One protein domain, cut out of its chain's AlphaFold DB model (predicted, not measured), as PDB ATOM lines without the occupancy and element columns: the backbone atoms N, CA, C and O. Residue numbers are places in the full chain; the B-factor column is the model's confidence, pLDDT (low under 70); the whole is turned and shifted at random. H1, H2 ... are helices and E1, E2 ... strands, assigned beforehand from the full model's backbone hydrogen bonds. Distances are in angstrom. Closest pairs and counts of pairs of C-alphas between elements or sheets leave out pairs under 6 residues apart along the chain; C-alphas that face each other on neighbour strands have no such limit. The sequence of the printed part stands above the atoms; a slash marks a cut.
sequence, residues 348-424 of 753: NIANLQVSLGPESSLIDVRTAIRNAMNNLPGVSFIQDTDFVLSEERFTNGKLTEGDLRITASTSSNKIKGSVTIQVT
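This is residues 348 to 424 of the 753 residues of an uncharacterized protein of Entomoplasma lucivorax (UniProt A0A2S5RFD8). This domain has little regular structure: long loops lead into one helix, H1, and on to a small three-stranded sheet that the helix only grazes. Its 77 printed residues run H1, E1, E2, E3, with 29 in these mixed elements. The sheet, E1 E2 E3, is an antiparallel meander, each strand the neighbour of the one before. The whole is compact, radius of gyration of the C-alphas 11.6 A, and elongated, 33 by 21 by 18 A.

H1, residues 362 to 374, is near E1, residues 387 to 389; every O i to N i+4 pair in H1 is within hydrogen-bond range. E1 forms a hairpin with E2, residues 402 to 408; N 388 and O 407 are 2.8 A apart. E2 forms another with E3, residues 418 to 423; N 404 and O 421 are 2.9 A apart.

H1 begins at C-alpha 362 (215.972, 173.426, 143.170) and measures 18.1 A; E1 measures 6.8 A, E2 19.7 A. E3, 15.6 A, ends at C-alpha 423 (218.316, 185.828, 147.302).

The printed part has no cut. The links H1 to E1 and E1 to E2 are long. No printed residue is under 70 in pLDDT.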
ATOM      1  N   ASN A 348     226.747 186.524 127.277       88.56
ATOM      2  CA  ASN A 348     227.273 186.746 128.614       88.56
ATOM      3  C   ASN A 348     226.119 186.895 129.612       88.56
ATOM      4  O   ASN A 348     225.301 187.804 129.479       88.56
ATOM      5  N   ILE A 349     226.077 186.033 130.627       92.50
ATOM      6  CA  ILE A 349     225.015 186.037 131.642       92.50
ATOM      7  C   ILE A 349     225.267 187.019 132.790       92.50
ATOM      8  O   ILE A 349     224.447 187.085 133.694       92.50
ATOM      9  N   ALA A 350     226.361 187.790 132.773       89.19
ATOM     10  CA  ALA A 350     226.729 188.706 133.860       89.19
ATOM     11  C   ALA A 350     225.624 189.709 134.252       89.19
ATOM     12  O   ALA A 350     225.578 190.136 135.400       89.19
ATOM     13  N   ASN A 351     224.721 190.044 133.323       84.44
ATOM     14  CA  ASN A 351     223.597 190.963 133.546       84.44
ATOM     15  C   ASN A 351     222.234 190.250 133.632       84.44
ATOM     16  O   ASN A 351     221.194 190.888 133.462       84.44
ATOM     17  N   LEU A 352     222.212 188.930 133.828       90.25
ATOM     18  CA  LEU A 352     220.973 188.171 133.957       90.25
ATOM     19  C   LEU A 352     220.188 188.656 135.185       90.25
ATOM     20  O   LEU A 352     220.692 188.629 136.305       90.25
ATOM     21  N   GLN A 353     218.935 189.050 134.972       86.50
ATOM     22  CA  GLN A 353     218.014 189.418 136.042       86.50
ATOM     23  C   GLN A 353     217.019 188.282 136.277       86.50
ATOM     24  O   GLN A 353     216.244 187.931 135.389       86.50
ATOM     25  N   VAL A 354     217.037 187.709 137.479       87.25
ATOM     26  CA  VAL A 354     216.068 186.705 137.935       87.25
ATOM     27  C   VAL A 354     215.672 187.069 139.363       87.25
ATOM     28  O   VAL A 354     216.539 187.341 140.189       87.25
ATOM     29  N   SER A 355     214.371 187.053 139.653       83.06
ATOM     30  CA  SER A 355     213.856 187.160 141.021       83.06
ATOM     31  C   SER A 355     213.746 185.764 141.626       83.06
ATOM     32  O   SER A 355     213.045 184.913 141.076       83.06
ATOM     33  N   LEU A 356     214.439 185.524 142.738       85.81
ATOM     34  CA  LEU A 356     214.416 184.264 143.481       85.81
ATOM     35  C   LEU A 356     214.151 184.555 144.957       85.81
ATOM     36  O   LEU A 356     214.766 185.452 145.530       85.81
ATOM     37  N   GLY A 357     213.262 183.778 145.569       83.94
ATOM     38  CA  GLY A 357     213.009 183.809 147.003       83.94
ATOM     39  C   GLY A 357     213.712 182.663 147.739       83.94
ATOM     40  O   GLY A 357     213.997 181.621 147.143       83.94
ATOM     41  N   PRO A 358     213.984 182.819 149.044       86.38
ATOM     42  CA  PRO A 358     214.373 181.698 149.896       86.38
ATOM     43  C   PRO A 358     213.255 180.640 149.959       86.38
ATOM     44  O   PRO A 358     212.097 180.925 149.666       86.38
ATOM     45  N   GLU A 359     213.602 179.405 150.333       86.88
ATOM     46  CA  GLU A 359     212.721 178.221 150.392       86.88
ATOM     47  C   GLU A 359     212.153 177.736 149.037       86.88
ATOM     48  O   GLU A 359     211.410 176.741 148.978       86.88
ATOM     49  N   SER A 360     212.546 178.363 147.921       86.12
ATOM     50  CA  SER A 360     212.318 177.827 146.574       86.12
ATOM     51  C   SER A 360     213.013 176.473 146.403       86.12
ATOM     52  O   SER A 360     214.129 176.258 146.891       86.12
ATOM     53  N   SER A 361     212.348 175.535 145.720       87.19
ATOM     54  CA  SER A 361     212.957 174.240 145.404       87.19
ATOM     55  C   SER A 361     214.023 174.390 144.315       87.19
ATOM     56  O   SER A 361     213.975 175.320 143.507       87.19
ATOM     57  N   LEU A 362     214.966 173.447 144.239       87.25
ATOM     58  CA  LEU A 362     215.972 173.426 143.170       87.25
ATOM     59  C   LEU A 362     215.343 173.438 141.762       87.25
ATOM     60  O   LEU A 362     215.878 174.078 140.857       87.25
ATOM     61  N   ILE A 363     214.207 172.758 141.581       87.25
ATOM     62  CA  ILE A 363     213.492 172.690 140.298       87.25
ATOM     63  C   ILE A 363     212.917 174.062 139.928       87.25
ATOM     64  O   ILE A 363     213.077 174.500 138.784       87.25
ATOM     65  N   ASP A 364     212.306 174.763 140.886       86.50
ATOM     66  CA  ASP A 364     211.736 176.099 140.659       86.50
ATOM     67  C   ASP A 364     212.834 177.104 140.309       86.50
ATOM     68  O   ASP A 364     212.708 177.861 139.347       86.50
ATOM     69  N   VAL A 365     213.954 177.054 141.041       89.00
ATOM     70  CA  VAL A 365     215.117 177.917 140.800       89.00
ATOM     71  C   VAL A 365     215.692 177.675 139.403       89.00
ATOM     72  O   VAL A 365     215.862 178.625 138.638       89.00
ATOM     73  N   ARG A 366     215.938 176.411 139.024       90.44
ATOM     74  CA  ARG A 366     216.435 176.064 137.679       90.44
ATOM     75  C   ARG A 366     215.474 176.526 136.586       90.44
ATOM     76  O   ARG A 366     215.916 177.084 135.585       90.44
ATOM     77  N   THR A 367     214.171 176.362 136.794       89.50
ATOM     78  CA  THR A 367     213.142 176.791 135.836       89.50
ATOM     79  C   THR A 367     213.122 178.310 135.669       89.50
ATOM     80  O   THR A 367     213.127 178.795 134.536       89.50
ATOM     81  N   ALA A 368     213.161 179.073 136.765       88.75
ATOM     82  CA  ALA A 368     213.198 180.535 136.727       88.75
ATOM     83  C   ALA A 368     214.447 181.061 136.001       88.75
ATOM     84  O   ALA A 368     214.341 181.928 135.132       88.75
ATOM     85  N   ILE A 369     215.617 180.483 136.294       91.44
ATOM     86  CA  ILE A 369     216.887 180.838 135.646       91.44
ATOM     87  C   ILE A 369     216.843 180.518 134.150       91.44
ATOM     88  O   ILE A 369     217.163 181.378 133.330       91.44
ATOM     89  N   ARG A 370     216.393 179.314 133.779       91.38
ATOM     90  CA  ARG A 370     216.281 178.887 132.379       91.38
ATOM     91  C   ARG A 370     215.360 179.812 131.585       91.38
ATOM     92  O   ARG A 370     215.715 180.234 130.488       91.38
ATOM     93  N   ASN A 371     214.205 180.163 132.148       89.62
ATOM     94  CA  ASN A 371     213.257 181.079 131.515       89.62
ATOM     95  C   ASN A 371     213.856 182.475 131.325       89.62
ATOM     96  O   ASN A 371     213.731 183.048 130.245       89.62
ATOM     97  N   ALA A 372     214.548 183.009 132.331       89.06
ATOM     98  CA  ALA A 372     215.200 184.307 132.210       89.06
ATOM     99  C   ALA A 372     216.330 184.297 131.170       89.06
ATOM    100  O   ALA A 372     216.427 185.227 130.374       89.06
ATOM    101  N   MET A 373     217.141 183.235 131.115       89.69
ATOM    102  CA  MET A 373     218.191 183.105 130.102       89.69
ATOM    103  C   MET A 373     217.607 182.976 128.689       89.69
ATOM    104  O   MET A 373     218.095 183.637 127.780       89.69
ATOM    105  N   ASN A 374     216.529 182.206 128.504       86.88
ATOM    106  CA  ASN A 374     215.834 182.075 127.214       86.88
ATOM    107  C   ASN A 374     215.230 183.396 126.702       86.88
ATOM    108  O   ASN A 374     214.970 183.527 125.506       86.88
ATOM    109  N   ASN A 375     215.012 184.369 127.589       84.69
ATOM    110  CA  ASN A 375     214.524 185.701 127.235       84.69
ATOM    111  C   ASN A 375     215.650 186.686 126.879       84.69
ATOM    112  O   ASN A 375     215.359 187.797 126.431       84.69
ATOM    113  N   LEU A 376     216.922 186.315 127.055       83.00
ATOM    114  CA  LEU A 376     218.041 187.173 126.674       83.00
ATOM    115  C   LEU A 376     218.159 187.279 125.139       83.00
ATOM    116  O   LEU A 376     218.002 186.283 124.424       83.00
ATOM    117  N   PRO A 377     218.489 188.468 124.598       74.12
ATOM    118  CA  PRO A 377     218.763 188.628 123.173       74.12
ATOM    119  C   PRO A 377     219.897 187.706 122.705       74.12
ATOM    120  O   PRO A 377     220.944 187.627 123.342       74.12
ATOM    121  N   GLY A 378     219.692 187.015 121.580       70.00
ATOM    122  CA  GLY A 378     220.691 186.108 121.000       70.00
ATOM    123  C   GLY A 378     220.823 184.751 121.701       70.00
ATOM    124  O   GLY A 378     221.618 183.927 121.260       70.00
ATOM    125  N   VAL A 379     220.041 184.483 122.753       72.75
ATOM    126  CA  VAL A 379     219.999 183.165 123.396       72.75
ATOM    127  C   VAL A 379     218.988 182.262 122.692       72.75
ATOM    128  O   VAL A 379     217.830 182.622 122.472       72.75
ATOM    129  N   SER A 380     219.444 181.071 122.315       71.19
ATOM    130  CA  SER A 380     218.589 179.951 121.923       71.19
ATOM    131  C   SER A 380     218.102 179.178 123.150       71.19
ATOM    132  O   SER A 380     218.466 179.484 124.273       71.19
ATOM    133  N   PHE A 381     217.358 178.091 122.947       83.00
ATOM    134  CA  PHE A 381     216.922 177.212 124.033       83.00
ATOM    135  C   PHE A 381     218.074 176.758 124.965       83.00
ATOM    136  O   PHE A 381     218.995 176.054 124.533       83.00
ATOM    137  N   ILE A 382     217.999 177.143 126.240       86.88
ATOM    138  CA  ILE A 382     218.908 176.788 127.339       86.88
ATOM    139  C   ILE A 382     218.411 175.536 128.055       86.88
ATOM    140  O   ILE A 382     217.224 175.407 128.359       86.88
ATOM    141  N   GLN A 383     219.335 174.626 128.349       88.62
ATOM    142  CA  GLN A 383     219.108 173.428 129.156       88.62
ATOM    143  C   GLN A 383     219.729 173.578 130.548       88.62
ATOM    144  O   GLN A 383     220.584 174.423 130.781       88.62
ATOM    145  N   ASP A 384     219.348 172.710 131.481       87.31
ATOM    146  CA  ASP A 384     219.910 172.724 132.841       87.31
ATOM    147  C   ASP A 384     221.386 172.329 132.912       87.31
ATOM    148  O   ASP A 384     222.034 172.557 133.925       87.31
ATOM    149  N   THR A 385     221.915 171.723 131.852       90.00
ATOM    150  CA  THR A 385     223.336 171.396 131.698       90.00
ATOM    151  C   THR A 385     224.162 172.584 131.198       90.00
ATOM    152  O   THR A 385     225.390 172.531 131.251       90.00
ATOM    153  N   ASP A 386     223.518 173.658 130.722       90.88
ATOM    154  CA  ASP A 386     224.202 174.853 130.218       90.88
ATOM    155  C   ASP A 386     224.714 175.758 131.354       90.88
ATOM    156  O   ASP A 386     225.608 176.574 131.130       90.88
ATOM    157  N   PHE A 387     224.210 175.613 132.582       94.06
ATOM    158  CA  PHE A 387     224.638 176.400 133.738       94.06
ATOM    159  C   PHE A 387     224.765 175.546 135.000       94.06
ATOM    160  O   PHE A 387     224.143 174.500 135.148       94.06
ATOM    161  N   VAL A 388     225.580 176.026 135.931       93.38
ATOM    162  CA  VAL A 388     225.829 175.426 137.239       93.38
ATOM    163  C   VAL A 388     225.437 176.436 138.311       93.38
ATOM    164  O   VAL A 388     225.685 177.637 138.172       93.38
ATOM    165  N   LEU A 389     224.813 175.943 139.376       92.62
ATOM    166  CA  LEU A 389     224.460 176.718 140.562       92.62
ATOM    167  C   LEU A 389     225.458 176.400 141.674       92.62
ATOM    168  O   LEU A 389     225.904 175.260 141.778       92.62
ATOM    169  N   SER A 390     225.782 177.371 142.524       86.69
ATOM    170  CA  SER A 390     226.485 177.108 143.785       86.69
ATOM    171  C   SER A 390     225.575 176.295 144.719       86.69
ATOM    172  O   SER A 390     224.728 176.862 145.418       86.69
ATOM    173  N   GLU A 391     225.685 174.965 144.669       75.19
ATOM    174  CA  GLU A 391     224.789 174.039 145.377       75.19
ATOM    175  C   GLU A 391     224.879 174.166 146.904       75.19
ATOM    176  O   GLU A 391     223.906 173.838 147.584       75.19
ATOM    177  N   GLU A 392     225.954 174.749 147.456       78.69
ATOM    178  CA  GLU A 392     226.064 175.043 148.894       78.69
ATOM    179  C   GLU A 392     224.948 175.961 149.427       78.69
ATOM    180  O   GLU A 392     224.720 176.052 150.634       78.69
ATOM    181  N   ARG A 393     224.213 176.630 148.531       86.38
ATOM    182  CA  ARG A 393     223.063 177.474 148.863       86.38
ATOM    183  C   ARG A 393     221.773 176.692 149.105       86.38
ATOM    184  O   ARG A 393     220.779 177.305 149.485       86.38
ATOM    185  N   PHE A 394     221.762 175.376 148.906       86.81
ATOM    186  CA  PHE A 394     220.585 174.539 149.121       86.81
ATOM    187  C   PHE A 394     220.750 173.676 150.373       86.81
ATOM    188  O   PHE A 394     221.607 172.801 150.436       86.81
ATOM    189  N   THR A 395     219.894 173.878 151.375       84.06
ATOM    190  CA  THR A 395     219.821 173.023 152.572       84.06
ATOM    191  C   THR A 395     218.511 172.250 152.538       84.06
ATOM    192  O   THR A 395     217.456 172.842 152.330       84.06
ATOM    193  N   ASN A 396     218.558 170.923 152.692       85.31
ATOM    194  CA  ASN A 396     217.380 170.048 152.574       85.31
ATOM    195  C   ASN A 396     216.589 170.258 151.261       85.31
ATOM    196  O   ASN A 396     215.361 170.198 151.243       85.31
ATOM    197  N   GLY A 397     217.290 170.550 150.157       81.81
ATOM    198  CA  GLY A 397     216.683 170.797 148.841       81.81
ATOM    199  C   GLY A 397     216.004 172.165 148.674       81.81
ATOM    200  O   GLY A 397     215.343 172.391 147.658       81.81
ATOM    201  N   LYS A 398     216.167 173.076 149.643       86.12
ATOM    202  CA  LYS A 398     215.571 174.417 149.670       86.12
ATOM    203  C   LYS A 398     216.637 175.508 149.619       86.12
ATOM    204  O   LYS A 398     217.658 175.405 150.296       86.12
ATOM    205  N   LEU A 399     216.398 176.543 148.813       89.56
ATOM    206  CA  LEU A 399     217.310 177.677 148.649       89.56
ATOM    207  C   LEU A 399     217.375 178.538 149.925       89.56
ATOM    208  O   LEU A 399     216.341 178.891 150.486       89.56
ATOM    209  N   THR A 400     218.576 178.904 150.372       88.44
ATOM    210  CA  THR A 400     218.799 179.761 151.551       88.44
ATOM    211  C   THR A 400     219.053 181.224 151.171       88.44
ATOM    212  O   THR A 400     219.605 181.512 150.108       88.44
ATOM    213  N   GLU A 401     218.701 182.155 152.062       86.81
ATOM    214  CA  GLU A 401     218.883 183.609 151.888       86.81
ATOM    215  C   GLU A 401     220.357 184.029 151.767       86.81
ATOM    216  O   GLU A 401     221.190 183.639 152.589       86.81
ATOM    217  N   GLY A 402     220.687 184.834 150.753       86.81
ATOM    218  CA  GLY A 402     222.018 185.365 150.444       86.81
ATOM    219  C   GLY A 402     222.409 185.182 148.974       86.81
ATOM    220  O   GLY A 402     221.569 184.936 148.117       86.81
ATOM    221  N   ASP A 403     223.697 185.307 148.672       89.31
ATOM    222  CA  ASP A 403     224.189 185.288 147.292       89.31
ATOM    223  C   ASP A 403     224.170 183.879 146.674       89.31
ATOM    224  O   ASP A 403     224.884 182.977 147.126       89.31
ATOM    225  N   LEU A 404     223.374 183.701 145.615       91.94
ATOM    226  CA  LEU A 404     223.394 182.528 144.743       91.94
ATOM    227  C   LEU A 404     224.234 182.834 143.504       91.94
ATOM    228  O   LEU A 404     223.892 183.711 142.707       91.94
ATOM    229  N   ARG A 405     225.312 182.074 143.302       92.75
ATOM    230  CA  ARG A 405     226.149 182.204 142.110       92.75
ATOM    231  C   ARG A 405     225.661 181.260 141.015       92.75
ATOM    232  O   ARG A 405     225.565 180.051 141.220       92.75
ATOM    233  N   ILE A 406     225.417 181.813 139.833       95.00
ATOM    234  CA  ILE A 406     225.130 181.074 138.603       95.00
ATOM    235  C   ILE A 406     226.337 181.220 137.689       95.00
ATOM    236  O   ILE A 406     226.761 182.333 137.379       95.00
ATOM    237  N   THR A 407     226.884 180.102 137.235       94.75
ATOM    238  CA  THR A 407     228.028 180.084 136.320       94.75
ATOM    239  C   THR A 407     227.644 179.324 135.063       94.75
ATOM    240  O   THR A 407     227.055 178.251 135.153       94.75
ATOM    241  N   ALA A 408     227.957 179.865 133.887       93.06
ATOM    242  CA  ALA A 408     227.827 179.103 132.651       93.06
ATOM    243  C   ALA A 408     228.697 177.839 132.741       93.06
ATOM    244  O   ALA A 408     229.858 177.909 133.151       93.06
ATOM    245  N   SER A 409     228.140 176.686 132.377       92.38
ATOM    246  CA  SER A 409     228.888 175.432 132.361       92.38
ATOM    247  C   SER A 409     230.068 175.543 131.394       92.38
ATOM    248  O   SER A 409     229.946 176.138 130.322       92.38
ATOM    249  N   THR A 410     231.205 174.936 131.734       83.62
ATOM    250  CA  THR A 410     232.384 174.889 130.854       83.62
ATOM    251  C   THR A 410     232.097 174.172 129.536       83.62
ATOM    252  O   THR A 410     232.713 174.488 128.522       83.62
ATOM    253  N   SER A 411     231.131 173.248 129.532       83.88
ATOM    254  CA  SER A 411     230.641 172.568 128.333       83.88
ATOM    255  C   SER A 411     229.556 173.346 127.583       83.88
ATOM    256  O   SER A 411     229.160 172.926 126.494       83.88
ATOM    257  N   SER A 412     229.060 174.467 128.126       86.06
ATOM    258  CA  SER A 412     228.043 175.251 127.432       86.06
ATOM    259  C   SER A 412     228.656 175.981 126.248       86.06
ATOM    260  O   SER A 412     229.618 176.752 126.354       86.06
ATOM    261  N   ASN A 413     228.036 175.767 125.097       82.44
ATOM    262  CA  ASN A 413     228.367 176.484 123.880       82.44
ATOM    263  C   ASN A 413     227.495 177.724 123.684       82.44
ATOM    264  O   ASN A 413     227.828 178.527 122.832       82.44
ATOM    265  N   LYS A 414     226.440 177.937 124.478       84.88
ATOM    266  CA  LYS A 414     225.449 179.009 124.251       84.88
ATOM    267  C   LYS A 414     225.705 180.253 125.094       84.88
ATOM    268  O   LYS A 414     225.469 181.373 124.643       84.88
ATOM    269  N   ILE A 415     226.185 180.054 126.320       89.31
ATOM    270  CA  ILE A 415     226.352 181.109 127.320       89.31
ATOM    271  C   ILE A 415     227.763 181.119 127.904       89.31
ATOM    272  O   ILE A 415     228.482 180.122 127.850       89.31
ATOM    273  N   LYS A 416     228.174 182.265 128.451       91.69
ATOM    274  CA  LYS A 416     229.447 182.436 129.166       91.69
ATOM    275  C   LYS A 416     229.307 183.365 130.368       91.69
ATOM    276  O   LYS A 416     228.362 184.144 130.454       91.69
ATOM    277  N   GLY A 417     230.299 183.320 131.253       92.31
ATOM    278  CA  GLY A 417     230.389 184.190 132.423       92.31
ATOM    279  C   GLY A 417     229.682 183.631 133.655       92.31
ATOM    280  O   GLY A 417     229.279 182.468 133.703       92.31
ATOM    281  N   SER A 418     229.559 184.477 134.672       93.94
ATOM    282  CA  SER A 418     228.834 184.174 135.900       93.94
ATOM    283  C   SER A 418     228.088 185.404 136.386       93.94
ATOM    284  O   SER A 418     228.550 186.524 136.175       93.94
ATOM    285  N   VAL A 419     226.983 185.181 137.080       95.00
ATOM    286  CA  VAL A 419     226.202 186.210 137.763       95.00
ATOM    287  C   VAL A 419     225.972 185.778 139.202       95.00
ATOM    288  O   VAL A 419     225.818 184.588 139.487       95.00
ATOM    289  N   THR A 420     225.951 186.747 140.104       92.19
ATOM    290  CA  THR A 420     225.531 186.536 141.485       92.19
ATOM    291  C   THR A 420     224.181 187.205 141.662       92.19
ATOM    292  O   THR A 420     224.042 188.395 141.385       92.19
ATOM    293  N   ILE A 421     223.189 186.434 142.096       89.25
ATOM    294  CA  ILE A 421     221.853 186.933 142.412       89.25
ATOM    295  C   ILE A 421     221.717 186.963 143.923       89.25
ATOM    296  O   ILE A 421     221.953 185.955 144.590       89.25
ATOM    297  N   GLN A 422     221.290 188.103 144.449       87.25
ATOM    298  CA  GLN A 422     220.949 188.219 145.855       87.25
ATOM    299  C   GLN A 422     219.579 187.571 146.096       87.25
ATOM    300  O   GLN A 422     218.562 188.037 145.584       87.25
ATOM    301  N   VAL A 423     219.551 186.484 146.863       87.56
ATOM    302  CA  VAL A 423     218.316 185.828 147.302       87.56
ATOM    303  C   VAL A 423     217.902 186.477 148.611       87.56
ATOM    304  O   VAL A 423     218.541 186.255 149.635       87.56
ATOM    305  N   THR A 424     216.843 187.275 148.595       84.25
ATOM    306  CA  THR A 424     216.315 187.943 149.792       84.25
ATOM    307  C   THR A 424     214.878 187.530 150.045       84.25
ATOM    308  O   THR A 424     214.151 187.182 149.112       84.25
TER     309      THR A 424